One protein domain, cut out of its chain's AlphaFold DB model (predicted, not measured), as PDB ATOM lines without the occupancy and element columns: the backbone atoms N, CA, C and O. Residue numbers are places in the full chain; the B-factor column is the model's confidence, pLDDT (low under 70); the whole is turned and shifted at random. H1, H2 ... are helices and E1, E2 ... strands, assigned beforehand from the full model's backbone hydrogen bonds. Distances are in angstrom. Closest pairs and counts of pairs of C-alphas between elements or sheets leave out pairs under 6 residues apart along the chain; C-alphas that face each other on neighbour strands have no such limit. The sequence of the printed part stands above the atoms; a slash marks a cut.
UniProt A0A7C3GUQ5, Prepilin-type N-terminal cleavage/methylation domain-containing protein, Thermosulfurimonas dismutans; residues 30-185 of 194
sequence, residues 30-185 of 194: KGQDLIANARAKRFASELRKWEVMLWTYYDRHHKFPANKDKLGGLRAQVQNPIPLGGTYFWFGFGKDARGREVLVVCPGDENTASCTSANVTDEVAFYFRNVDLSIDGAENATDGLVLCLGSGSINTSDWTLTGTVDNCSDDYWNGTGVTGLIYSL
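This is residues 30 to 185 of the 194 residues of the protein "Prepilin-type N-terminal cleavage/methylation domain-containing protein" of Thermosulfurimonas dismutans (UniProt A0A7C3GUQ5). A long helix, H1, runs slantwise over one face of a strongly twisted five-stranded sheet, and a shorter helix, H2, packs on the same face, making two layers. A small hairpin, E5 and E6, sits with E6 beside E2, and H1 makes the longest axis. The printed part has 156 residues, in the order H1 E1 E2 E3 H2 E4 E5 E6 E7, class mixed; the sheet E1 E2 E3 E7 E4 is antiparallel. It is compact, radius of gyration of the C-alphas 14.8 A, spanning 46 by 31 by 31 A.

Begin with H1, residues 30 to 61, on the sheet at a height of 7.8 A. E1, residues 82 to 84, E2, 87 to 95, and E3, 101 to 108, form a meander, each the antiparallel neighbour of the one before; see N 84 and O 87, 2.8 A, and N 92 and O 104, 2.8 A. H2, residues 122 to 135, touches residues 39 to 44 of H1 alone, C-alphas of Ala 40 and Tyr 127 closest at 5.2 A, at a steep tilt of 54 degrees. E3, H2 and E4, residues 146 to 149, form a split strand-helix-strand unit, two strands running the same way with E7, residues 180 to 184, between them in the sheet, and its crossover is right-handed; find N 105 and O 181, 2.8 A, across E3 and E7, and N 147 and O 182, 2.8 A, across E4 and E7. The hairpin E5, residues 153 to 155, and E6, 160 to 162, has N 153 and O 162 at 3.1 A. In both helices every O i to N i+4 pair is within hydrogen-bond range.

Find C-alpha 30 at (39.459, -1.687, -47.767); H1 runs 47.2 A from there. E2 spans 25.4 A, E3 22.1 A, H2 20.1 A; E7 ends at C-alpha 184, (7.348, -14.329, -44.457).

The printed part has no cut; links H1 to E1, E3 to H2 and E6 to E7 are long. Mean pLDDT of the printed part is 71.7; 58 residues are under 70, among them 65 to 80 and 151 to 179.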
ATOM      1  N   LYS A  30      39.905  -0.741 -48.805       88.12
ATOM      2  CA  LYS A  30      39.459  -1.687 -47.767       88.12
ATOM      3  C   LYS A  30      38.482  -1.061 -46.769       88.12
ATOM      4  O   LYS A  30      37.619  -1.756 -46.233       88.12
ATOM      5  N   GLY A  31      38.622   0.236 -46.494       87.62
ATOM      6  CA  GLY A  31      37.723   0.971 -45.606       87.62
ATOM      7  C   GLY A  31      36.288   1.024 -46.131       87.62
ATOM      8  O   GLY A  31      35.352   0.876 -45.346       87.62
ATOM      9  N   GLN A  32      36.105   1.182 -47.444       86.94
ATOM     10  CA  GLN A  32      34.780   1.219 -48.072       86.94
ATOM     11  C   GLN A  32      34.056  -0.128 -47.957       86.94
ATOM     12  O   GLN A  32      32.914  -0.159 -47.494       86.94
ATOM     13  N   ASP A  33      34.742  -1.236 -48.253       87.12
ATOM     14  CA  ASP A  33      34.174  -2.587 -48.128       87.12
ATOM     15  C   ASP A  33      33.786  -2.918 -46.679       87.12
ATOM     16  O   ASP A  33      32.730  -3.500 -46.410       87.12
ATOM     17  N   LEU A  34      34.613  -2.514 -45.708       88.62
ATOM     18  CA  LEU A  34      34.317  -2.709 -44.286       88.62
ATOM     19  C   LEU A  34      33.041  -1.961 -43.869       88.62
ATOM     20  O   LEU A  34      32.215  -2.500 -43.130       88.62
ATOM     21  N   ILE A  35      32.868  -0.728 -44.352       88.81
ATOM     22  CA  ILE A  35      31.682   0.087 -44.073       88.81
ATOM     23  C   ILE A  35      30.437  -0.529 -44.724       88.81
ATOM     24  O   ILE A  35      29.395  -0.597 -44.067       88.81
ATOM     25  N   ALA A  36      30.526  -1.008 -45.968       86.62
ATOM     26  CA  ALA A  36      29.414  -1.663 -46.661       86.62
ATOM     27  C   ALA A  36      28.928  -2.910 -45.900       86.62
ATOM     28  O   ALA A  36      27.735  -3.047 -45.618       86.62
ATOM     29  N   ASN A  37      29.855  -3.757 -45.446       87.38
ATOM     30  CA  ASN A  37      29.539  -4.935 -44.635       87.38
ATOM     31  C   ASN A  37      28.928  -4.572 -43.271       87.38
ATOM     32  O   ASN A  37      27.983  -5.217 -42.807       87.38
ATOM     33  N   ALA A  38      29.423  -3.515 -42.621       89.38
ATOM     34  CA  ALA A  38      28.848  -3.030 -41.368       89.38
ATOM     35  C   ALA A  38      27.404  -2.526 -41.550       89.38
ATOM     36  O   ALA A  38      26.550  -2.779 -40.695       89.38
ATOM     37  N   ARG A  39      27.110  -1.855 -42.673       89.06
ATOM     38  CA  ARG A  39      25.752  -1.414 -43.035       89.06
ATOM     39  C   ARG A  39      24.826  -2.596 -43.304       89.06
ATOM     40  O   ARG A  39      23.736  -2.621 -42.738       89.06
ATOM     41  N   ALA A  40      25.275  -3.594 -44.064       86.62
ATOM     42  CA  ALA A  40      24.508  -4.816 -44.316       86.62
ATOM     43  C   ALA A  40      24.154  -5.549 -43.009       86.62
ATOM     44  O   ALA A  40      23.000  -5.896 -42.767       86.62
ATOM     45  N   LYS A  41      25.121  -5.685 -42.091       89.12
ATOM     46  CA  LYS A  41      24.886  -6.289 -40.771       89.12
ATOM     47  C   LYS A  41      23.913  -5.477 -39.913       89.12
ATOM     48  O   LYS A  41      23.094  -6.053 -39.196       89.12
ATOM     49  N   ARG A  42      23.990  -4.142 -39.970       89.00
ATOM     50  CA  ARG A  42      23.028  -3.262 -39.295       89.00
ATOM     51  C   ARG A  42      21.624  -3.485 -39.848       89.00
ATOM     52  O   ARG A  42      20.705  -3.643 -39.056       89.00
ATOM     53  N   PHE A  43      21.472  -3.550 -41.166       86.44
ATOM     54  CA  PHE A  43      20.186  -3.782 -41.819       86.44
ATOM     55  C   PHE A  43      19.551  -5.115 -41.394       86.44
ATOM     56  O   PHE A  43      18.418  -5.123 -40.914       86.44
ATOM     57  N   ALA A  44      20.317  -6.211 -41.429       86.38
ATOM     58  CA  ALA A  44      19.884  -7.511 -40.909       86.38
ATOM     59  C   ALA A  44      19.472  -7.448 -39.426       86.38
ATOM     60  O   ALA A  44      18.478  -8.047 -39.016       86.38
ATOM     61  N   SER A  45      20.212  -6.701 -38.601       88.62
ATOM     62  CA  SER A  45      19.858  -6.524 -37.191       88.62
ATOM     63  C   SER A  45      18.558  -5.742 -36.997       88.62
ATOM     64  O   SER A  45      17.829  -6.057 -36.061       88.62
ATOM     65  N   GLU A  46      18.279  -4.724 -37.811       86.12
ATOM     66  CA  GLU A  46      17.030  -3.955 -37.726       86.12
ATOM     67  C   GLU A  46      15.826  -4.806 -38.145       86.12
ATOM     68  O   GLU A  46      14.812  -4.804 -37.451       86.12
ATOM     69  N   LEU A  47      15.963  -5.615 -39.197       82.50
ATOM     70  CA  LEU A  47      14.951  -6.597 -39.604       82.50
ATOM     71  C   LEU A  47      14.581  -7.563 -38.473       82.50
ATOM     72  O   LEU A  47      13.407  -7.714 -38.144       82.50
ATOM     73  N   ARG A  48      15.581  -8.153 -37.810       85.31
ATOM     74  CA  ARG A  48      15.349  -9.055 -36.668       85.31
ATOM     75  C   ARG A  48      14.678  -8.352 -35.487       85.31
ATOM     76  O   ARG A  48      13.890  -8.967 -34.778       85.31
ATOM     77  N   LYS A  49      14.962  -7.065 -35.248       85.12
ATOM     78  CA  LYS A  49      14.268  -6.294 -34.198       85.12
ATOM     79  C   LYS A  49      12.783  -6.146 -34.513       85.12
ATOM     80  O   LYS A  49      11.965  -6.312 -33.610       85.12
ATOM     81  N   TRP A  50      12.445  -5.857 -35.770       80.75
ATOM     82  CA  TRP A  50      11.056  -5.798 -36.222       80.75
ATOM     83  C   TRP A  50      10.350  -7.138 -36.063       80.75
ATOM     84  O   TRP A  50       9.252  -7.186 -35.521       80.75
ATOM     85  N   GLU A  51      11.008  -8.227 -36.442       79.88
ATOM     86  CA  GLU A  51      10.488  -9.579 -36.260       79.88
ATOM     87  C   GLU A  51      10.188  -9.893 -34.782       79.88
ATOM     88  O   GLU A  51       9.067 -10.259 -34.428       79.88
ATOM     89  N   VAL A  52      11.155  -9.674 -33.884       84.50
ATOM     90  CA  VAL A  52      10.975  -9.894 -32.436       84.50
ATOM     91  C   VAL A  52       9.841  -9.033 -31.879       84.50
ATOM     92  O   VAL A  52       9.066  -9.486 -31.035       84.50
ATOM     93  N   MET A  53       9.721  -7.791 -32.350       81.69
ATOM     94  CA  MET A  53       8.653  -6.881 -31.949       81.69
ATOM     95  C   MET A  53       7.271  -7.406 -32.353       81.69
ATOM     96  O   MET A  53       6.342  -7.345 -31.546       81.69
ATOM     97  N   LEU A  54       7.139  -7.962 -33.559       77.94
ATOM     98  CA  LEU A  54       5.900  -8.583 -34.024       77.94
ATOM     99  C   LEU A  54       5.541  -9.822 -33.209       77.94
ATOM    100  O   LEU A  54       4.405  -9.931 -32.751       77.94
ATOM    101  N   TRP A  55       6.501 -10.715 -32.967       82.75
ATOM    102  CA  TRP A  55       6.273 -11.903 -32.143       82.75
ATOM    103  C   TRP A  55       5.894 -11.541 -30.707       82.75
ATOM    104  O   TRP A  55       4.994 -12.144 -30.132       82.75
ATOM    105  N   THR A  56       6.511 -10.500 -30.144       84.75
ATOM    106  CA  THR A  56       6.159  -9.987 -28.810       84.75
ATOM    107  C   THR A  56       4.733  -9.435 -28.774       84.75
ATOM    108  O   THR A  56       4.038  -9.560 -27.767       84.75
ATOM    109  N   TYR A  57       4.280  -8.799 -29.855       79.19
ATOM    110  CA  TYR A  57       2.899  -8.341 -29.952       79.19
ATOM    111  C   TYR A  57       1.925  -9.514 -30.072       79.19
ATOM    112  O   TYR A  57       0.904  -9.530 -29.383       79.19
ATOM    113  N   TYR A  58       2.266 -10.505 -30.895       81.12
ATOM    114  CA  TYR A  58       1.480 -11.722 -31.049       81.12
ATOM    115  C   TYR A  58       1.327 -12.471 -29.718       81.12
ATOM    116  O   TYR A  58       0.216 -12.840 -29.363       81.12
ATOM    117  N   ASP A  59       2.396 -12.607 -28.931       86.38
ATOM    118  CA  ASP A  59       2.356 -13.241 -27.605       86.38
ATOM    119  C   ASP A  59       1.368 -12.550 -26.646       86.38
ATOM    120  O   ASP A  59       0.665 -13.197 -25.877       86.38
ATOM    121  N   ARG A  60       1.250 -11.219 -26.733       84.38
ATOM    122  CA  ARG A  60       0.370 -10.427 -25.857       84.38
ATOM    123  C   ARG A  60      -1.078 -10.360 -26.316       84.38
ATOM    124  O   ARG A  60      -1.968 -10.202 -25.484       84.38
ATOM    125  N   HIS A  61      -1.307 -10.366 -27.624       81.12
ATOM    126  CA  HIS A  61      -2.617 -10.080 -28.207       81.12
ATOM    127  C   HIS A  61      -3.221 -11.264 -28.964       81.12
ATOM    128  O   HIS A  61      -4.354 -11.150 -29.422       81.12
ATOM    129  N   HIS A  62      -2.484 -12.370 -29.105       82.06
ATOM    130  CA  HIS A  62      -2.834 -13.561 -29.888       82.06
ATOM    131  C   HIS A  62      -3.245 -13.268 -31.339       82.06
ATOM    132  O   HIS A  62      -3.887 -14.078 -31.997       82.06
ATOM    133  N   LYS A  63      -2.862 -12.096 -31.849       75.94
ATOM    134  CA  LYS A  63      -3.100 -11.650 -33.218       75.94
ATOM    135  C   LYS A  63      -1.908 -10.843 -33.696       75.94
ATOM    136  O   LYS A  63      -1.304 -10.099 -32.920       75.94
ATOM    137  N   PHE A  64      -1.586 -10.965 -34.977       72.81
ATOM    138  CA  PHE A  64      -0.647 -10.047 -35.604       72.81
ATOM    139  C   PHE A  64      -1.263  -8.644 -35.664       72.81
ATOM    140  O   PHE A  64      -2.493  -8.496 -35.651       72.81
ATOM    141  N   PRO A  65      -0.438  -7.586 -35.649       67.44
ATOM    142  CA  PRO A  65      -0.962  -6.238 -35.746       67.44
ATOM    143  C   PRO A  65      -1.664  -6.055 -37.087       67.44
ATOM    144  O   PRO A  65      -1.043  -6.082 -38.145       67.44
ATOM    145  N   ALA A  66      -2.979  -5.868 -37.032       56.31
ATOM    146  CA  ALA A  66      -3.748  -5.536 -38.211       56.31
ATOM    147  C   ALA A  66      -3.423  -4.101 -38.640       56.31
ATOM    148  O   ALA A  66      -3.344  -3.203 -37.806       56.31
ATOM    149  N   ASN A  67      -3.328  -3.908 -39.954       54.62
ATOM    150  CA  ASN A  67      -3.266  -2.657 -40.717       54.62
ATOM    151  C   ASN A  67      -3.737  -1.368 -39.979       54.62
ATOM    152  O   ASN A  67      -3.067  -0.336 -40.031       54.62
ATOM    153  N   LYS A  68      -4.875  -1.408 -39.271       48.78
ATOM    154  CA  LYS A  68      -5.526  -0.227 -38.668       48.78
ATOM    155  C   LYS A  68      -5.398  -0.137 -37.151       48.78
ATOM    156  O   LYS A  68      -5.635   0.930 -36.577       48.78
ATOM    157  N   ASP A  69      -5.006  -1.227 -36.504       43.34
ATOM    158  CA  ASP A  69      -4.836  -1.254 -35.064       43.34
ATOM    159  C   ASP A  69      -3.429  -0.771 -34.755       43.34
ATOM    160  O   ASP A  69      -2.425  -1.432 -35.019       43.34
ATOM    161  N   LYS A  70      -3.371   0.428 -34.172       47.88
ATOM    162  CA  LYS A  70      -2.182   0.918 -33.488       47.88
ATOM    163  C   LYS A  70      -1.643  -0.235 -32.642       47.88
ATOM    164  O   LYS A  70      -2.333  -0.688 -31.732       47.88
ATOM    165  N   LEU A  71      -0.410  -0.644 -32.909       48.41
ATOM    166  CA  LEU A  71       0.422  -1.482 -32.047       48.41
ATOM    167  C   LEU A  71       0.590  -0.766 -30.691       48.41
ATOM    168  O   LEU A  71       1.601  -0.112 -30.454       48.41
ATOM    169  N   GLY A  72      -0.449  -0.719 -29.851       47.16
ATOM    170  CA  GLY A  72      -0.459   0.063 -28.609       47.16
ATOM    171  C   GLY A  72      -0.044   1.539 -28.760       47.16
ATOM    172  O   GLY A  72       0.499   2.109 -27.823       47.16
ATOM    173  N   GLY A  73      -0.248   2.161 -29.929       42.38
ATOM    174  CA  GLY A  73       0.179   3.542 -30.218       42.38
ATOM    175  C   GLY A  73       1.308   3.684 -31.243       42.38
ATOM    176  O   GLY A  73       1.552   4.795 -31.711       42.38
ATOM    177  N   LEU A  74       1.947   2.590 -31.658       43.81
ATOM    178  CA  LEU A  74       2.878   2.604 -32.783       43.81
ATOM    179  C   LEU A  74       2.072   2.556 -34.087       43.81
ATOM    180  O   LEU A  74       1.289   1.635 -34.325       43.81
ATOM    181  N   ARG A  75       2.213   3.598 -34.910       46.41
ATOM    182  CA  ARG A  75       1.724   3.588 -36.290       46.41
ATOM    183  C   ARG A  75       2.511   2.494 -37.016       46.41
ATOM    184  O   ARG A  75       3.723   2.434 -36.862       46.41
ATOM    185  N   ALA A  76       1.849   1.659 -37.814       47.84
ATOM    186  CA  ALA A  76       2.514   0.676 -38.683       47.84
ATOM    187  C   ALA A  76       3.429   1.328 -39.746       47.84
ATOM    188  O   ALA A  76       4.100   0.643 -40.503       47.84
ATOM    189  N   GLN A  77       3.488   2.661 -39.775       50.25
ATOM    190  CA  GLN A  77       4.610   3.405 -40.311       50.25
ATOM    191  C   GLN A  77       5.675   3.505 -39.222       50.25
ATOM    192  O   GLN A  77       5.486   4.223 -38.234       50.25
ATOM    193  N   VAL A  78       6.829   2.871 -39.428       53.75
ATOM    194  CA  VAL A  78       8.058   3.391 -38.823       53.75
ATOM    195  C   VAL A  78       8.147   4.825 -39.306       53.75
ATOM    196  O   VAL A  78       8.441   5.075 -40.467       53.75
ATOM    197  N   GLN A  79       7.767   5.774 -38.456       54.81
ATOM    198  CA  GLN A  79       7.549   7.150 -38.895       54.81
ATOM    199  C   GLN A  79       8.856   7.816 -39.357       54.81
ATOM    200  O   GLN A  79       8.819   8.910 -39.905       54.81
ATOM    201  N   ASN A  80       9.980   7.113 -39.170       67.00
ATOM    202  CA  ASN A  80      11.288   7.440 -39.692       67.00
ATOM    203  C   ASN A  80      11.847   6.221 -40.444       67.00
ATOM    204  O   ASN A  80      12.046   5.172 -39.818       67.00
ATOM    205  N   PRO A  81      12.144   6.333 -41.744       76.94
ATOM    206  CA  PRO A  81      12.843   5.274 -42.446       76.94
ATOM    207  C   PRO A  81      14.263   5.095 -41.901       76.94
ATOM    208  O   PRO A  81      14.848   6.001 -41.300       76.94
ATOM    209  N   ILE A  82      14.845   3.921 -42.123       82.62
ATOM    210  CA  ILE A  82      16.208   3.618 -41.680       82.62
ATOM    211  C   ILE A  82      17.196   4.070 -42.765       82.62
ATOM    212  O   ILE A  82      17.176   3.497 -43.856       82.62
ATOM    213  N   PRO A  83      18.074   5.058 -42.499       82.69
ATOM    214  CA  PRO A  83      19.064   5.497 -43.473       82.69
ATOM    215  C   PRO A  83      20.222   4.498 -43.561       82.69
ATOM    216  O   PRO A  83      20.906   4.214 -42.567       82.69
ATOM    217  N   LEU A  84      20.481   4.005 -44.770       83.12
ATOM    218  CA  LEU A  84      21.578   3.100 -45.094       83.12
ATOM    219  C   LEU A  84      22.230   3.533 -46.405       83.12
ATOM    220  O   LEU A  84      21.684   3.383 -47.494       83.12
ATOM    221  N   GLY A  85      23.420   4.114 -46.271       72.44
ATOM    222  CA  GLY A  85      24.303   4.396 -47.399       72.44
ATOM    223  C   GLY A  85      23.808   5.383 -48.452       72.44
ATOM    224  O   GLY A  85      24.435   5.503 -49.489       72.44
ATOM    225  N   GLY A  86      22.772   6.164 -48.143       78.31
ATOM    226  CA  GLY A  86      22.167   7.127 -49.069       78.31
ATOM    227  C   GLY A  86      20.766   6.719 -49.521       78.31
ATOM    228  O   GLY A  86      20.069   7.524 -50.126       78.31
ATOM    229  N   THR A  87      20.336   5.508 -49.163       78.31
ATOM    230  CA  THR A  87      18.966   5.025 -49.353       78.31
ATOM    231  C   THR A  87      18.236   4.936 -48.017       78.31
ATOM    232  O   THR A  87      18.854   4.782 -46.957       78.31
ATOM    233  N   TYR A  88      16.915   5.068 -48.065       81.69
ATOM    234  CA  TYR A  88      16.043   4.976 -46.904       81.69
ATOM    235  C   TYR A  88      15.199   3.712 -47.010       81.69
ATOM    236  O   TYR A  88      14.641   3.422 -48.065       81.69
ATOM    237  N   PHE A  89      15.111   2.958 -45.917       81.06
ATOM    238  CA  PHE A  89      14.321   1.732 -45.862       81.06
ATOM    239  C   PHE A  89      13.073   1.918 -45.012       81.06
ATOM    240  O   PHE A  89      13.152   2.288 -43.836       81.06
ATOM    241  N   TRP A  90      11.933   1.617 -45.618       79.50
ATOM    242  CA  TRP A  90      10.617   1.618 -45.001       79.50
ATOM    243  C   TRP A  90      10.203   0.189 -44.682       79.50
ATOM    244  O   TRP A  90      10.386  -0.706 -45.504       79.50
ATOM    245  N   PHE A  91       9.629  -0.008 -43.498       78.31
ATOM    246  CA  PHE A  91       9.143  -1.306 -43.040       78.31
ATOM    247  C   PHE A  91       7.633  -1.255 -42.904       78.31
ATOM    248  O   PHE A  91       7.084  -0.264 -42.418       78.31
ATOM    249  N   GLY A  92       7.005  -2.341 -43.323       73.25
ATOM    250  CA  GLY A  92       5.573  -2.515 -43.398       73.25
ATOM    251  C   GLY A  92       5.125  -3.876 -42.951       73.25
ATOM    252  O   GLY A  92       5.846  -4.845 -43.139       73.25
ATOM    253  N   PHE A  93       3.908  -3.965 -42.436       72.62
ATOM    254  CA  PHE A  93       3.321  -5.232 -42.019       72.62
ATOM    255  C   PHE A  93       1.954  -5.389 -42.650       72.62
ATOM    256  O   PHE A  93       1.156  -4.451 -42.639       72.62
ATOM    257  N   GLY A  94       1.677  -6.574 -43.172       71.38
ATOM    258  CA  GLY A  94       0.376  -6.870 -43.738       71.38
ATOM    259  C   GLY A  94       0.242  -8.321 -44.158       71.38
ATOM    260  O   GLY A  94       1.150  -9.129 -43.982       71.38
ATOM    261  N   LYS A  95      -0.908  -8.625 -44.755       70.69
ATOM    262  CA  LYS A  95      -1.175  -9.925 -45.366       70.69
ATOM    263  C   LYS A  95      -0.778  -9.899 -46.843       70.69
ATOM    264  O   LYS A  95      -1.035  -8.913 -47.542       70.69
ATOM    265  N   ASP A  96      -0.169 -10.983 -47.314       68.81
ATOM    266  CA  ASP A  96       0.050 -11.217 -48.741       68.81
ATOM    267  C   ASP A  96      -1.236 -11.699 -49.444       68.81
ATOM    268  O   ASP A  96      -2.259 -11.969 -48.811       68.81
ATOM    269  N   ALA A  97      -1.185 -11.862 -50.770       66.25
ATOM    270  CA  ALA A  97      -2.316 -12.363 -51.561       66.25
ATOM    271  C   ALA A  97      -2.779 -13.790 -51.178       66.25
ATOM    272  O   ALA A  97      -3.861 -14.213 -51.579       66.25
ATOM    273  N   ARG A  98      -1.970 -14.543 -50.420       69.06
ATOM    274  CA  ARG A  98      -2.260 -15.899 -49.929       69.06
ATOM    275  C   ARG A  98      -2.732 -15.898 -48.466       69.06
ATOM    276  O   ARG A  98      -2.937 -16.971 -47.903       69.06
ATOM    277  N   GLY A  99      -2.908 -14.726 -47.852       69.12
ATOM    278  CA  GLY A  99      -3.327 -14.580 -46.459       69.12
ATOM    279  C   GLY A  99      -2.232 -14.886 -45.432       69.12
ATOM    280  O   GLY A  99      -2.552 -15.084 -44.263       69.12
ATOM    281  N   ARG A 100      -0.962 -14.946 -45.847       72.50
ATOM    282  CA  ARG A 100       0.190 -15.086 -44.945       72.50
ATOM    283  C   ARG A 100       0.576 -13.721 -44.398       72.50
ATOM    284  O   ARG A 100       0.574 -12.739 -45.137       72.50
ATOM    285  N   GLU A 101       0.957 -13.683 -43.131       76.25
ATOM    286  CA  GLU A 101       1.503 -12.480 -42.512       76.25
ATOM    287  C   GLU A 101       2.930 -12.252 -43.008       76.25
ATOM    288  O   GLU A 101       3.785 -13.148 -42.973       76.25
ATOM    289  N   VAL A 102       3.178 -11.049 -43.512       75.88
ATOM    290  CA  VAL A 102       4.451 -10.671 -44.110       75.88
ATOM    291  C   VAL A 102       4.928  -9.325 -43.579       75.88
ATOM    292  O   VAL A 102       4.166  -8.369 -43.421       75.88
ATOM    293  N   LEU A 103       6.229  -9.258 -43.325       78.81
ATOM    294  CA  LEU A 103       6.961  -8.015 -43.137       78.81
ATOM    295  C   LEU A 103       7.524  -7.610 -44.496       78.81
ATOM    296  O   LEU A 103       8.287  -8.353 -45.100       78.81
ATOM    297  N   VAL A 104       7.164  -6.434 -44.985       78.38
ATOM    298  CA  VAL A 104       7.647  -5.922 -46.264       78.38
ATOM    299  C   VAL A 104       8.632  -4.794 -46.018       78.38
ATOM    300  O   VAL A 104       8.393  -3.907 -45.198       78.38
ATOM    301  N   VAL A 105       9.742  -4.823 -46.740       81.25
ATOM    302  CA  VAL A 105      10.765  -3.789 -46.715       81.25
ATOM    303  C   VAL A 105      10.914  -3.190 -48.095       81.25
ATOM    304  O   VAL A 105      11.245  -3.886 -49.052       81.25
ATOM    305  N   CYS A 106      10.705  -1.881 -48.184       78.62
ATOM    306  CA  CYS A 106      10.862  -1.141 -49.426       78.62
ATOM    307  C   CYS A 106      11.960  -0.092 -49.300       78.62
ATOM    308  O   CYS A 106      12.023   0.610 -48.283       78.62
ATOM    309  N   PRO A 107      12.785   0.085 -50.340       79.50
ATOM    310  CA  PRO A 107      13.563   1.296 -50.476       79.50
ATOM    311  C   PRO A 107      12.630   2.493 -50.733       79.50
ATOM    312  O   PRO A 107      11.493   2.363 -51.193       79.50
ATOM    313  N   GLY A 108      13.116   3.682 -50.422       76.50
ATOM    314  CA  GLY A 108      12.430   4.939 -50.669       76.50
ATOM    315  C   GLY A 108      13.333   6.121 -50.359       76.50
ATOM    316  O   GLY A 108      14.553   5.977 -50.212       76.50
ATOM    317  N   ASP A 109      12.714   7.287 -50.238       76.31
ATOM    318  CA  ASP A 109      13.350   8.495 -49.724       76.31
ATOM    319  C   ASP A 109      12.980   8.724 -48.247       76.31
ATOM    320  O   ASP A 109      12.307   7.905 -47.616       76.31
ATOM    321  N   GLU A 110      13.461   9.819 -47.666       75.31
ATOM    322  CA  GLU A 110      13.209  10.196 -46.267       75.31
ATOM    323  C   GLU A 110      11.726  10.427 -45.931       75.31
ATOM    324  O   GLU A 110      11.346  10.340 -44.764       75.31
ATOM    325  N   ASN A 111      10.887  10.693 -46.932       74.31
ATOM    326  CA  ASN A 111       9.495  11.108 -46.776       74.31
ATOM    327  C   ASN A 111       8.491  10.131 -47.417       74.31
ATOM    328  O   ASN A 111       7.308  10.159 -47.073       74.31
ATOM    329  N   THR A 112       8.941   9.269 -48.330       73.00
ATOM    330  CA  THR A 112       8.092   8.450 -49.195       73.00
ATOM    331  C   THR A 112       8.666   7.047 -49.365       73.00
ATOM    332  O   THR A 112       9.801   6.866 -49.808       73.00
ATOM    333  N   ALA A 113       7.847   6.032 -49.076       70.19
ATOM    334  CA  ALA A 113       8.142   4.650 -49.442       70.19
ATOM    335  C   ALA A 113       7.936   4.447 -50.952       70.19
ATOM    336  O   ALA A 113       6.875   4.780 -51.482       70.19
ATOM    337  N   SER A 114       8.914   3.863 -51.645       66.19
ATOM    338  CA  SER A 114       8.862   3.619 -53.091       66.19
ATOM    339  C   SER A 114       8.713   2.125 -53.385       66.19
ATOM    340  O   SER A 114       9.585   1.505 -53.978       66.19
ATOM    341  N   CYS A 115       7.579   1.536 -52.998       66.75
ATOM    342  CA  CYS A 115       7.254   0.139 -53.329       66.75
ATOM    343  C   CYS A 115       6.596  -0.022 -54.715       66.75
ATOM    344  O   CYS A 115       6.039  -1.073 -55.009       66.75
ATOM    345  N   THR A 116       6.520   1.039 -55.527       55.03
ATOM    346  CA  THR A 116       5.545   1.116 -56.632       55.03
ATOM    347  C   THR A 116       6.113   0.993 -58.037       55.03
ATOM    348  O   THR A 116       5.309   0.923 -58.958       55.03
ATOM    349  N   SER A 117       7.434   0.974 -58.250       51.91
ATOM    350  CA  SER A 117       8.107   0.448 -59.461       51.91
ATOM    351  C   SER A 117       9.529   0.986 -59.628       51.91
ATOM    352  O   SER A 117       9.813   2.144 -59.343       51.91
ATOM    353  N   ALA A 118      10.347   0.115 -60.224       52.12
ATOM    354  CA  ALA A 118      11.578   0.368 -60.967       52.12
ATOM    355  C   ALA A 118      12.869   0.615 -60.166       52.12
ATOM    356  O   ALA A 118      13.291   1.741 -59.924       52.12
ATOM    357  N   ASN A 119      13.560  -0.514 -59.971       57.72
ATOM    358  CA  ASN A 119      15.006  -0.685 -59.846       57.72
ATOM    359  C   ASN A 119      15.577  -0.400 -58.458       57.72
ATOM    360  O   ASN A 119      16.108   0.671 -58.169       57.72
ATOM    361  N   VAL A 120      15.551  -1.448 -57.635       68.38
ATOM    362  CA  VAL A 120      16.575  -1.681 -56.613       68.38
ATOM    363  C   VAL A 120      17.949  -1.381 -57.234       68.38
ATOM    364  O   VAL A 120      18.331  -1.993 -58.229       68.38
ATOM    365  N   THR A 121      18.661  -0.387 -56.697       75.50
ATOM    366  CA  THR A 121      20.030  -0.075 -57.134       75.50
ATOM    367  C   THR A 121      20.977  -1.198 -56.713       75.50
ATOM    368  O   THR A 121      20.681  -1.928 -55.766       75.50
ATOM    369  N   ASP A 122      22.151  -1.296 -57.341       79.81
ATOM    370  CA  ASP A 122      23.163  -2.307 -56.986       79.81
ATOM    371  C   ASP A 122      23.509  -2.305 -55.481       79.81
ATOM    372  O   ASP A 122      23.766  -3.352 -54.886       79.81
ATOM    373  N   GLU A 123      23.463  -1.134 -54.831       79.75
ATOM    374  CA  GLU A 123      23.680  -1.009 -53.386       79.75
ATOM    375  C   GLU A 123      22.548  -1.650 -52.567       79.75
ATOM    376  O   GLU A 123      22.802  -2.383 -51.610       79.75
ATOM    377  N   VAL A 124      21.290  -1.398 -52.932       80.75
ATOM    378  CA  VAL A 124      20.133  -1.973 -52.230       80.75
ATOM    379  C   VAL A 124      20.083  -3.487 -52.447       80.75
ATOM    380  O   VAL A 124      19.837  -4.238 -51.502       80.75
ATOM    381  N   ALA A 125      20.406  -3.944 -53.656       80.88
ATOM    382  CA  ALA A 125      20.485  -5.361 -53.983       80.88
ATOM    383  C   ALA A 125      21.557  -6.086 -53.161       80.88
ATOM    384  O   ALA A 125      21.333  -7.201 -52.683       80.88
ATOM    385  N   PHE A 126      22.707  -5.442 -52.940       83.56
ATOM    386  CA  PHE A 126      23.740  -5.950 -52.043       83.56
ATOM    387  C   PHE A 126      23.211  -6.128 -50.611       83.56
ATOM    388  O   PHE A 126      23.481  -7.155 -49.983       83.56
ATOM    389  N   TYR A 127      22.436  -5.174 -50.084       84.88
ATOM    390  CA  TYR A 127      21.854  -5.302 -48.745       84.88
ATOM    391  C   TYR A 127      20.829  -6.434 -48.652       84.88
ATOM    392  O   TYR A 127      20.876  -7.197 -47.687       84.88
ATOM    393  N   PHE A 128      19.948  -6.582 -49.643       82.81
ATOM    394  CA  PHE A 128      18.959  -7.663 -49.662       82.81
ATOM    395  C   PHE A 128      19.611  -9.044 -49.735       82.81
ATOM    396  O   PHE A 128      19.296  -9.896 -48.910       82.81
ATOM    397  N   ARG A 129      20.610  -9.221 -50.604       82.19
ATOM    398  CA  ARG A 129      21.393 -10.461 -50.709       82.19
ATOM    399  C   ARG A 129      22.061 -10.859 -49.394       82.19
ATOM    400  O   ARG A 129      22.032 -12.015 -48.993       82.19
ATOM    401  N   ASN A 130      22.679  -9.899 -48.709       85.50
ATOM    402  CA  ASN A 130      23.336 -10.183 -47.432       85.50
ATOM    403  C   ASN A 130      22.334 -10.533 -46.331       85.50
ATOM    404  O   ASN A 130      22.654 -11.315 -45.441       85.50
ATOM    405  N   VAL A 131      21.147  -9.930 -46.362       84.31
ATOM    406  CA  VAL A 131      20.080 -10.234 -45.408       84.31
ATOM    407  C   VAL A 131      19.554 -11.639 -45.613       84.31
ATOM    408  O   VAL A 131      19.518 -12.380 -44.636       84.31
ATOM    409  N   ASP A 132      19.214 -11.974 -46.850       82.31
ATOM    410  CA  ASP A 132      18.761 -13.287 -47.302       82.31
ATOM    411  C   ASP A 132      19.701 -14.392 -46.793       82.31
ATOM    412  O   ASP A 132      19.385 -15.114 -45.841       82.31
ATOM    413  N   LEU A 133      20.968 -14.314 -47.216       85.12
ATOM    414  CA  LEU A 133      22.035 -15.218 -46.787       85.12
ATOM    415  C   LEU A 133      22.217 -15.273 -45.262       85.12
ATOM    416  O   LEU A 133      22.595 -16.303 -44.706       85.12
ATOM    417  N   SER A 134      21.992 -14.165 -44.551       85.00
ATOM    418  CA  SER A 134      22.152 -14.123 -43.092       85.00
ATOM    419  C   SER A 134      20.975 -14.708 -42.312       85.00
ATOM    420  O   SER A 134      21.110 -14.920 -41.100       85.00
ATOM    421  N   ILE A 135      19.818 -14.871 -42.951       81.62
ATOM    422  CA  ILE A 135      18.570 -15.285 -42.314       81.62
ATOM    423  C   ILE A 135      18.327 -16.772 -42.541       81.62
ATOM    424  O   ILE A 135      18.169 -17.488 -41.553       81.62
ATOM    425  N   ASP A 136      18.326 -17.243 -43.787       79.25
ATOM    426  CA  ASP A 136      18.045 -18.651 -44.104       79.25
ATOM    427  C   ASP A 136      19.260 -19.427 -44.630       79.25
ATOM    428  O   ASP A 136      19.222 -20.655 -44.711       79.25
ATOM    429  N   GLY A 137      20.384 -18.745 -44.869       81.75
ATOM    430  CA  GLY A 137      21.632 -19.387 -45.275       81.75
ATOM    431  C   GLY A 137      21.666 -19.798 -46.744       81.75
ATOM    432  O   GLY A 137      22.637 -20.438 -47.157       81.75
ATOM    433  N   ALA A 138      20.648 -19.428 -47.520       79.19
ATOM    434  CA  ALA A 138      20.622 -19.551 -48.964       79.19
ATOM    435  C   ALA A 138      20.642 -18.153 -49.598       79.19
ATOM    436  O   ALA A 138      20.412 -17.142 -48.946       79.19
ATOM    437  N   GLU A 139      21.050 -18.089 -50.860       76.56
ATOM    438  CA  GLU A 139      21.038 -16.845 -51.622       76.56
ATOM    439  C   GLU A 139      20.027 -16.998 -52.756       76.56
ATOM    440  O   GLU A 139      20.384 -17.310 -53.895       76.56
ATOM    441  N   ASN A 140      18.750 -16.888 -52.414       75.00
ATOM    442  CA  ASN A 140      17.628 -17.161 -53.295       75.00
ATOM    443  C   ASN A 140      16.487 -16.169 -53.047       75.00
ATOM    444  O   ASN A 140      15.996 -15.974 -51.953       75.00
ATOM    445  N   ALA A 141      15.992 -15.569 -54.125       69.94
ATOM    446  CA  ALA A 141      14.882 -14.621 -54.046       69.94
ATOM    447  C   ALA A 141      13.491 -15.294 -54.067       69.94
ATOM    448  O   ALA A 141      12.473 -14.605 -53.936       69.94
ATOM    449  N   THR A 142      13.441 -16.610 -54.312       70.94
ATOM    450  CA  THR A 142      12.240 -17.367 -54.711       70.94
ATOM    451  C   THR A 142      11.775 -18.410 -53.700       70.94
ATOM    452  O   THR A 142      10.624 -18.845 -53.771       70.94
ATOM    453  N   ASP A 143      12.630 -18.812 -52.767       72.38
ATOM    454  CA  ASP A 143      12.342 -19.852 -51.783       72.38
ATOM    455  C   ASP A 143      12.949 -19.458 -50.437       72.38
ATOM    456  O   ASP A 143      13.892 -18.683 -50.392       72.38
ATOM    457  N   GLY A 144      12.408 -19.988 -49.346       73.81
ATOM    458  CA  GLY A 144      12.839 -19.645 -47.998       73.81
ATOM    459  C   GLY A 144      11.975 -18.586 -47.321       73.81
ATOM    460  O   GLY A 144      10.766 -18.460 -47.558       73.81
ATOM    461  N   LEU A 145      12.590 -17.894 -46.365       77.75
ATOM    462  CA  LEU A 145      11.898 -16.970 -45.463       77.75
ATOM    463  C   LEU A 145      11.874 -15.552 -46.025       77.75
ATOM    464  O   LEU A 145      10.929 -14.792 -45.787       77.75
ATOM    465  N   VAL A 146      12.925 -15.217 -46.763       80.31
ATOM    466  CA  VAL A 146      13.116 -13.952 -47.445       80.31
ATOM    467  C   VAL A 146      12.791 -14.177 -48.915       80.31
ATOM    468  O   VAL A 146      13.355 -15.018 -49.593       80.31
ATOM    469  N   LEU A 147      11.818 -13.431 -49.405       78.38
ATOM    470  CA  LEU A 147      11.340 -13.489 -50.774       78.38
ATOM    471  C   LEU A 147      11.469 -12.095 -51.364       78.38
ATOM    472  O   LEU A 147      11.385 -11.088 -50.656       78.38
ATOM    473  N   CYS A 148      11.638 -11.993 -52.669       77.88
ATOM    474  CA  CYS A 148      11.579 -10.684 -53.294       77.88
ATOM    475  C   CYS A 148      10.127 -10.191 -53.438       77.88
ATOM    476  O   CYS A 148       9.172 -10.962 -53.581       77.88
ATOM    477  N   LEU A 149       9.967  -8.870 -53.462       73.25
ATOM    478  CA  LEU A 149       8.756  -8.211 -53.928       73.25
ATOM    479  C   LEU A 149       8.959  -7.812 -55.393       73.25
ATOM    480  O   LEU A 149       9.801  -6.963 -55.686       73.25
ATOM    481  N   GLY A 150       8.198  -8.428 -56.299       71.50
ATOM    482  CA  GLY A 150       8.166  -8.081 -57.724       71.50
ATOM    483  C   GLY A 150       7.385  -6.787 -57.997       71.50
ATOM    484  O   GLY A 150       7.574  -5.776 -57.329       71.50
ATOM    485  N   SER A 151       6.436  -6.808 -58.936       60.41
ATOM    486  CA  SER A 151       5.584  -5.653 -59.290       60.41
ATOM    487  C   SER A 151       4.451  -5.342 -58.294       60.41
ATOM    488  O   SER A 151       3.585  -4.510 -58.576       60.41
ATOM    489  N   GLY A 152       4.427  -6.003 -57.133       59.09
ATOM    490  CA  GLY A 152       3.416  -5.782 -56.104       59.09
ATOM    491  C   GLY A 152       3.571  -4.410 -55.454       59.09
ATOM    492  O   GLY A 152       4.641  -4.071 -54.965       59.09
ATOM    493  N   SER A 153       2.497  -3.621 -55.427       61.78
ATOM    494  CA  SER A 153       2.487  -2.328 -54.739       61.78
ATOM    495  C   SER A 153       1.975  -2.500 -53.313       61.78
ATOM    496  O   SER A 153       0.928  -3.110 -53.090       61.78
ATOM    497  N   ILE A 154       2.672  -1.923 -52.334       65.62
ATOM    498  CA  ILE A 154       2.100  -1.746 -50.997       65.62
ATOM    499  C   ILE A 154       1.152  -0.557 -51.055       65.62
ATOM    500  O   ILE A 154       1.564   0.562 -51.367       65.62
ATOM    501  N   ASN A 155      -0.112  -0.775 -50.706       62.25
ATOM    502  CA  ASN A 155      -0.983   0.345 -50.399       62.25
ATOM    503  C   ASN A 155      -0.486   0.987 -49.093       62.25
ATOM    504  O   ASN A 155      -0.648   0.414 -48.025       62.25
ATOM    505  N   THR A 156       0.116   2.173 -49.150       56.69
ATOM    506  CA  THR A 156       0.724   2.837 -47.978       56.69
ATOM    507  C   THR A 156      -0.285   3.319 -46.930       56.69
ATOM    508  O   THR A 156       0.112   3.675 -45.819       56.69
ATOM    509  N   SER A 157      -1.579   3.328 -47.264       56.69
ATOM    510  CA  SER A 157      -2.662   3.661 -46.330       56.69
ATOM    511  C   SER A 157      -3.207   2.447 -45.582       56.69
ATOM    512  O   SER A 157      -3.678   2.607 -44.459       56.69
ATOM    513  N   ASP A 158      -3.091   1.256 -46.177       55.03
ATOM    514  CA  ASP A 158      -3.624   0.011 -45.625       55.03
ATOM    515  C   ASP A 158      -2.540  -1.062 -45.358       55.03
ATOM    516  O   ASP A 158      -2.838  -2.168 -44.915       55.03
ATOM    517  N   TRP A 159      -1.276  -0.784 -45.690       58.19
ATOM    518  CA  TRP A 159      -0.155  -1.738 -45.708       58.19
ATOM    519  C   TRP A 159      -0.506  -3.123 -46.278       58.19
ATOM    520  O   TRP A 159       0.132  -4.131 -45.984       58.19
ATOM    521  N   THR A 160      -1.531  -3.177 -47.128       57.03
ATOM    522  CA  THR A 160      -1.972  -4.380 -47.809       57.03
ATOM    523  C   THR A 160      -1.125  -4.534 -49.052       57.03
ATOM    524  O   THR A 160      -0.971  -3.602 -49.855       57.03
ATOM    525  N   LEU A 161      -0.570  -5.732 -49.214       61.62
ATOM    526  CA  LEU A 161       0.099  -6.086 -50.445       61.62
ATOM    527  C   LEU A 161      -0.958  -6.152 -51.553       61.62
ATOM    528  O   LEU A 161      -1.784  -7.062 -51.586       61.62
ATOM    529  N   THR A 162      -0.966  -5.167 -52.447       52.97
ATOM    530  CA  THR A 162      -1.831  -5.171 -53.626       52.97
ATOM    531  C   THR A 162      -0.996  -5.660 -54.802       52.97
ATOM    532  O   THR A 162      -0.310  -4.890 -55.473       52.97
ATOM    533  N   GLY A 163      -0.996  -6.975 -55.007       53.16
ATOM    534  CA  GLY A 163      -0.260  -7.627 -56.085       53.16
ATOM    535  C   GLY A 163       0.131  -9.055 -55.735       53.16
ATOM    536  O   GLY A 163       0.095  -9.462 -54.572       53.16
ATOM    537  N   THR A 164       0.486  -9.831 -56.751       48.03
ATOM    538  CA  THR A 164       0.984 -11.186 -56.547       48.03
ATOM    539  C   THR A 164       2.415 -11.138 -56.013       48.03
ATOM    540  O   THR A 164       3.246 -10.368 -56.499       48.03
ATOM    541  N   VAL A 165       2.713 -11.993 -55.031       54.84
ATOM    542  CA  VAL A 165       4.084 -12.374 -54.654       54.84
ATOM    543  C   VAL A 165       4.628 -13.268 -55.772       54.84
ATOM    544  O   VAL A 165       4.774 -14.473 -55.602       54.84
ATOM    545  N   ASP A 166       4.783 -12.706 -56.967       52.78
ATOM    546  CA  ASP A 166       5.293 -13.434 -58.121       52.78
ATOM    547  C   ASP A 166       6.796 -13.206 -58.194       52.78
ATOM    548  O   ASP A 166       7.285 -12.233 -58.764       52.78
ATOM    549  N   ASN A 167       7.482 -14.112 -57.493       57.81
ATOM    550  CA  ASN A 167       8.794 -14.681 -57.770       57.81
ATOM    551  C   ASN A 167       9.584 -13.932 -58.849       57.81
ATOM    552  O   ASN A 167       9.408 -14.160 -60.049       57.81
ATOM    553  N   CYS A 168      10.501 -13.077 -58.410       60.97
ATOM    554  CA  CYS A 168      11.596 -12.627 -59.256       60.97
ATOM    555  C   CYS A 168      12.302 -13.865 -59.804       60.97
ATOM    556  O   CYS A 168      12.419 -14.866 -59.103       60.97
ATOM    557  N   SER A 169      12.743 -13.828 -61.059       56.56
ATOM    558  CA  SER A 169      13.581 -14.901 -61.591       56.56
ATOM    559  C   SER A 169      14.812 -15.094 -60.701       56.56
ATOM    560  O   SER A 169      15.314 -14.114 -60.150       56.56
ATOM    561  N   ASP A 170      15.327 -16.325 -60.626       53.53
ATOM    562  CA  ASP A 170      16.524 -16.695 -59.849       53.53
ATOM    563  C   ASP A 170      17.765 -15.825 -60.161       53.53
ATOM    564  O   ASP A 170      18.715 -15.790 -59.381       53.53
ATOM    565  N   ASP A 171      17.738 -15.059 -61.258       52.75
ATOM    566  CA  ASP A 171      18.711 -14.020 -61.596       52.75
ATOM    567  C   ASP A 171      18.568 -12.752 -60.730       52.75
ATOM    568  O   ASP A 171      18.333 -11.652 -61.227       52.75
ATOM    569  N   TYR A 172      18.815 -12.937 -59.432       59.97
ATOM    570  CA  TYR A 172      19.330 -11.966 -58.466       59.97
ATOM    571  C   TYR A 172      18.511 -10.683 -58.209       59.97
ATOM    572  O   TYR A 172      17.816 -10.119 -59.049       59.97
ATOM    573  N   TRP A 173      18.708 -10.121 -57.015       62.00
ATOM    574  CA  TRP A 173      18.219  -8.810 -56.553       62.00
ATOM    575  C   TRP A 173      18.505  -7.600 -57.485       62.00
ATOM    576  O   TRP A 173      18.101  -6.485 -57.168       62.00
ATOM    577  N   ASN A 174      19.177  -7.817 -58.621       57.94
ATOM    578  CA  ASN A 174      19.519  -6.842 -59.660       57.94
ATOM    579  C   ASN A 174      18.530  -6.843 -60.851       57.94
ATOM    580  O   ASN A 174      18.742  -6.122 -61.826       57.94
ATOM    581  N   GLY A 175      17.483  -7.676 -60.825       56.69
ATOM    582  CA  GLY A 175      16.505  -7.776 -61.909       56.69
ATOM    583  C   GLY A 175      15.609  -6.539 -62.058       56.69
ATOM    584  O   GLY A 175      15.161  -5.932 -61.082       56.69
ATOM    585  N   THR A 176      15.272  -6.185 -63.301       56.25
ATOM    586  CA  THR A 176      14.214  -5.204 -63.581       56.25
ATOM    587  C   THR A 176      12.885  -5.726 -63.040       56.25
ATOM    588  O   THR A 176      12.406  -6.763 -63.492       56.25
ATOM    589  N   GLY A 177      12.278  -5.005 -62.097       58.09
ATOM    590  CA  GLY A 177      10.981  -5.372 -61.516       58.09
ATOM    591  C   GLY A 177      11.014  -5.795 -60.049       58.09
ATOM    592  O   GLY A 177       9.940  -5.988 -59.489       58.09
ATOM    593  N   VAL A 178      12.188  -5.869 -59.408       64.88
ATOM    594  CA  VAL A 178      12.268  -5.958 -57.940       64.88
ATOM    595  C   VAL A 178      11.944  -4.588 -57.342       64.88
ATOM    596  O   VAL A 178      12.527  -3.575 -57.740       64.88
ATOM    597  N   THR A 179      11.012  -4.547 -56.396       64.94
ATOM    598  CA  THR A 179      10.566  -3.325 -55.705       64.94
ATOM    599  C   THR A 179      10.798  -3.369 -54.196       64.94
ATOM    600  O   THR A 179      10.709  -2.334 -53.538       64.94
ATOM    601  N   GLY A 180      11.148  -4.527 -53.631       70.75
ATOM    602  CA  GLY A 180      11.397  -4.671 -52.199       70.75
ATOM    603  C   GLY A 180      11.691  -6.105 -51.768       70.75
ATOM    604  O   GLY A 180      11.880  -6.997 -52.593       70.75
ATOM    605  N   LEU A 181      11.712  -6.307 -50.456       75.25
ATOM    606  CA  LEU A 181      11.922  -7.585 -49.787       75.25
ATOM    607  C   LEU A 181      10.667  -7.934 -48.985       75.25
ATOM    608  O   LEU A 181      10.133  -7.097 -48.265       75.25
ATOM    609  N   ILE A 182      10.203  -9.171 -49.098       75.12
ATOM    610  CA  ILE A 182       9.125  -9.745 -48.300       75.12
ATOM    611  C   ILE A 182       9.745 -10.768 -47.362       75.12
ATOM    612  O   ILE A 182      10.357 -11.735 -47.788       75.12
ATOM    613  N   TYR A 183       9.549 -10.579 -46.074       76.31
ATOM    614  CA  TYR A 183       9.892 -11.539 -45.050       76.31
ATOM    615  C   TYR A 183       8.610 -12.241 -44.606       76.31
ATOM    616  O   TYR A 183       7.705 -11.612 -44.046       76.31
ATOM    617  N   SER A 184       8.496 -13.536 -44.891       72.62
ATOM    618  CA  SER A 184       7.348 -14.329 -44.457       72.62
ATOM    619  C   SER A 184       7.478 -14.622 -42.967       72.62
ATOM    620  O   SER A 184       8.457 -15.214 -42.535       72.62
ATOM    621  N   LEU A 185       6.482 -14.258 -42.162       69.56
ATOM    622  CA  LEU A 185       6.478 -14.548 -40.724       69.56
ATOM    623  C   LEU A 185       5.989 -15.980 -40.471       69.56
ATOM    624  O   LEU A 185       5.003 -16.194 -39.781       69.56
TER     625      LEU A 185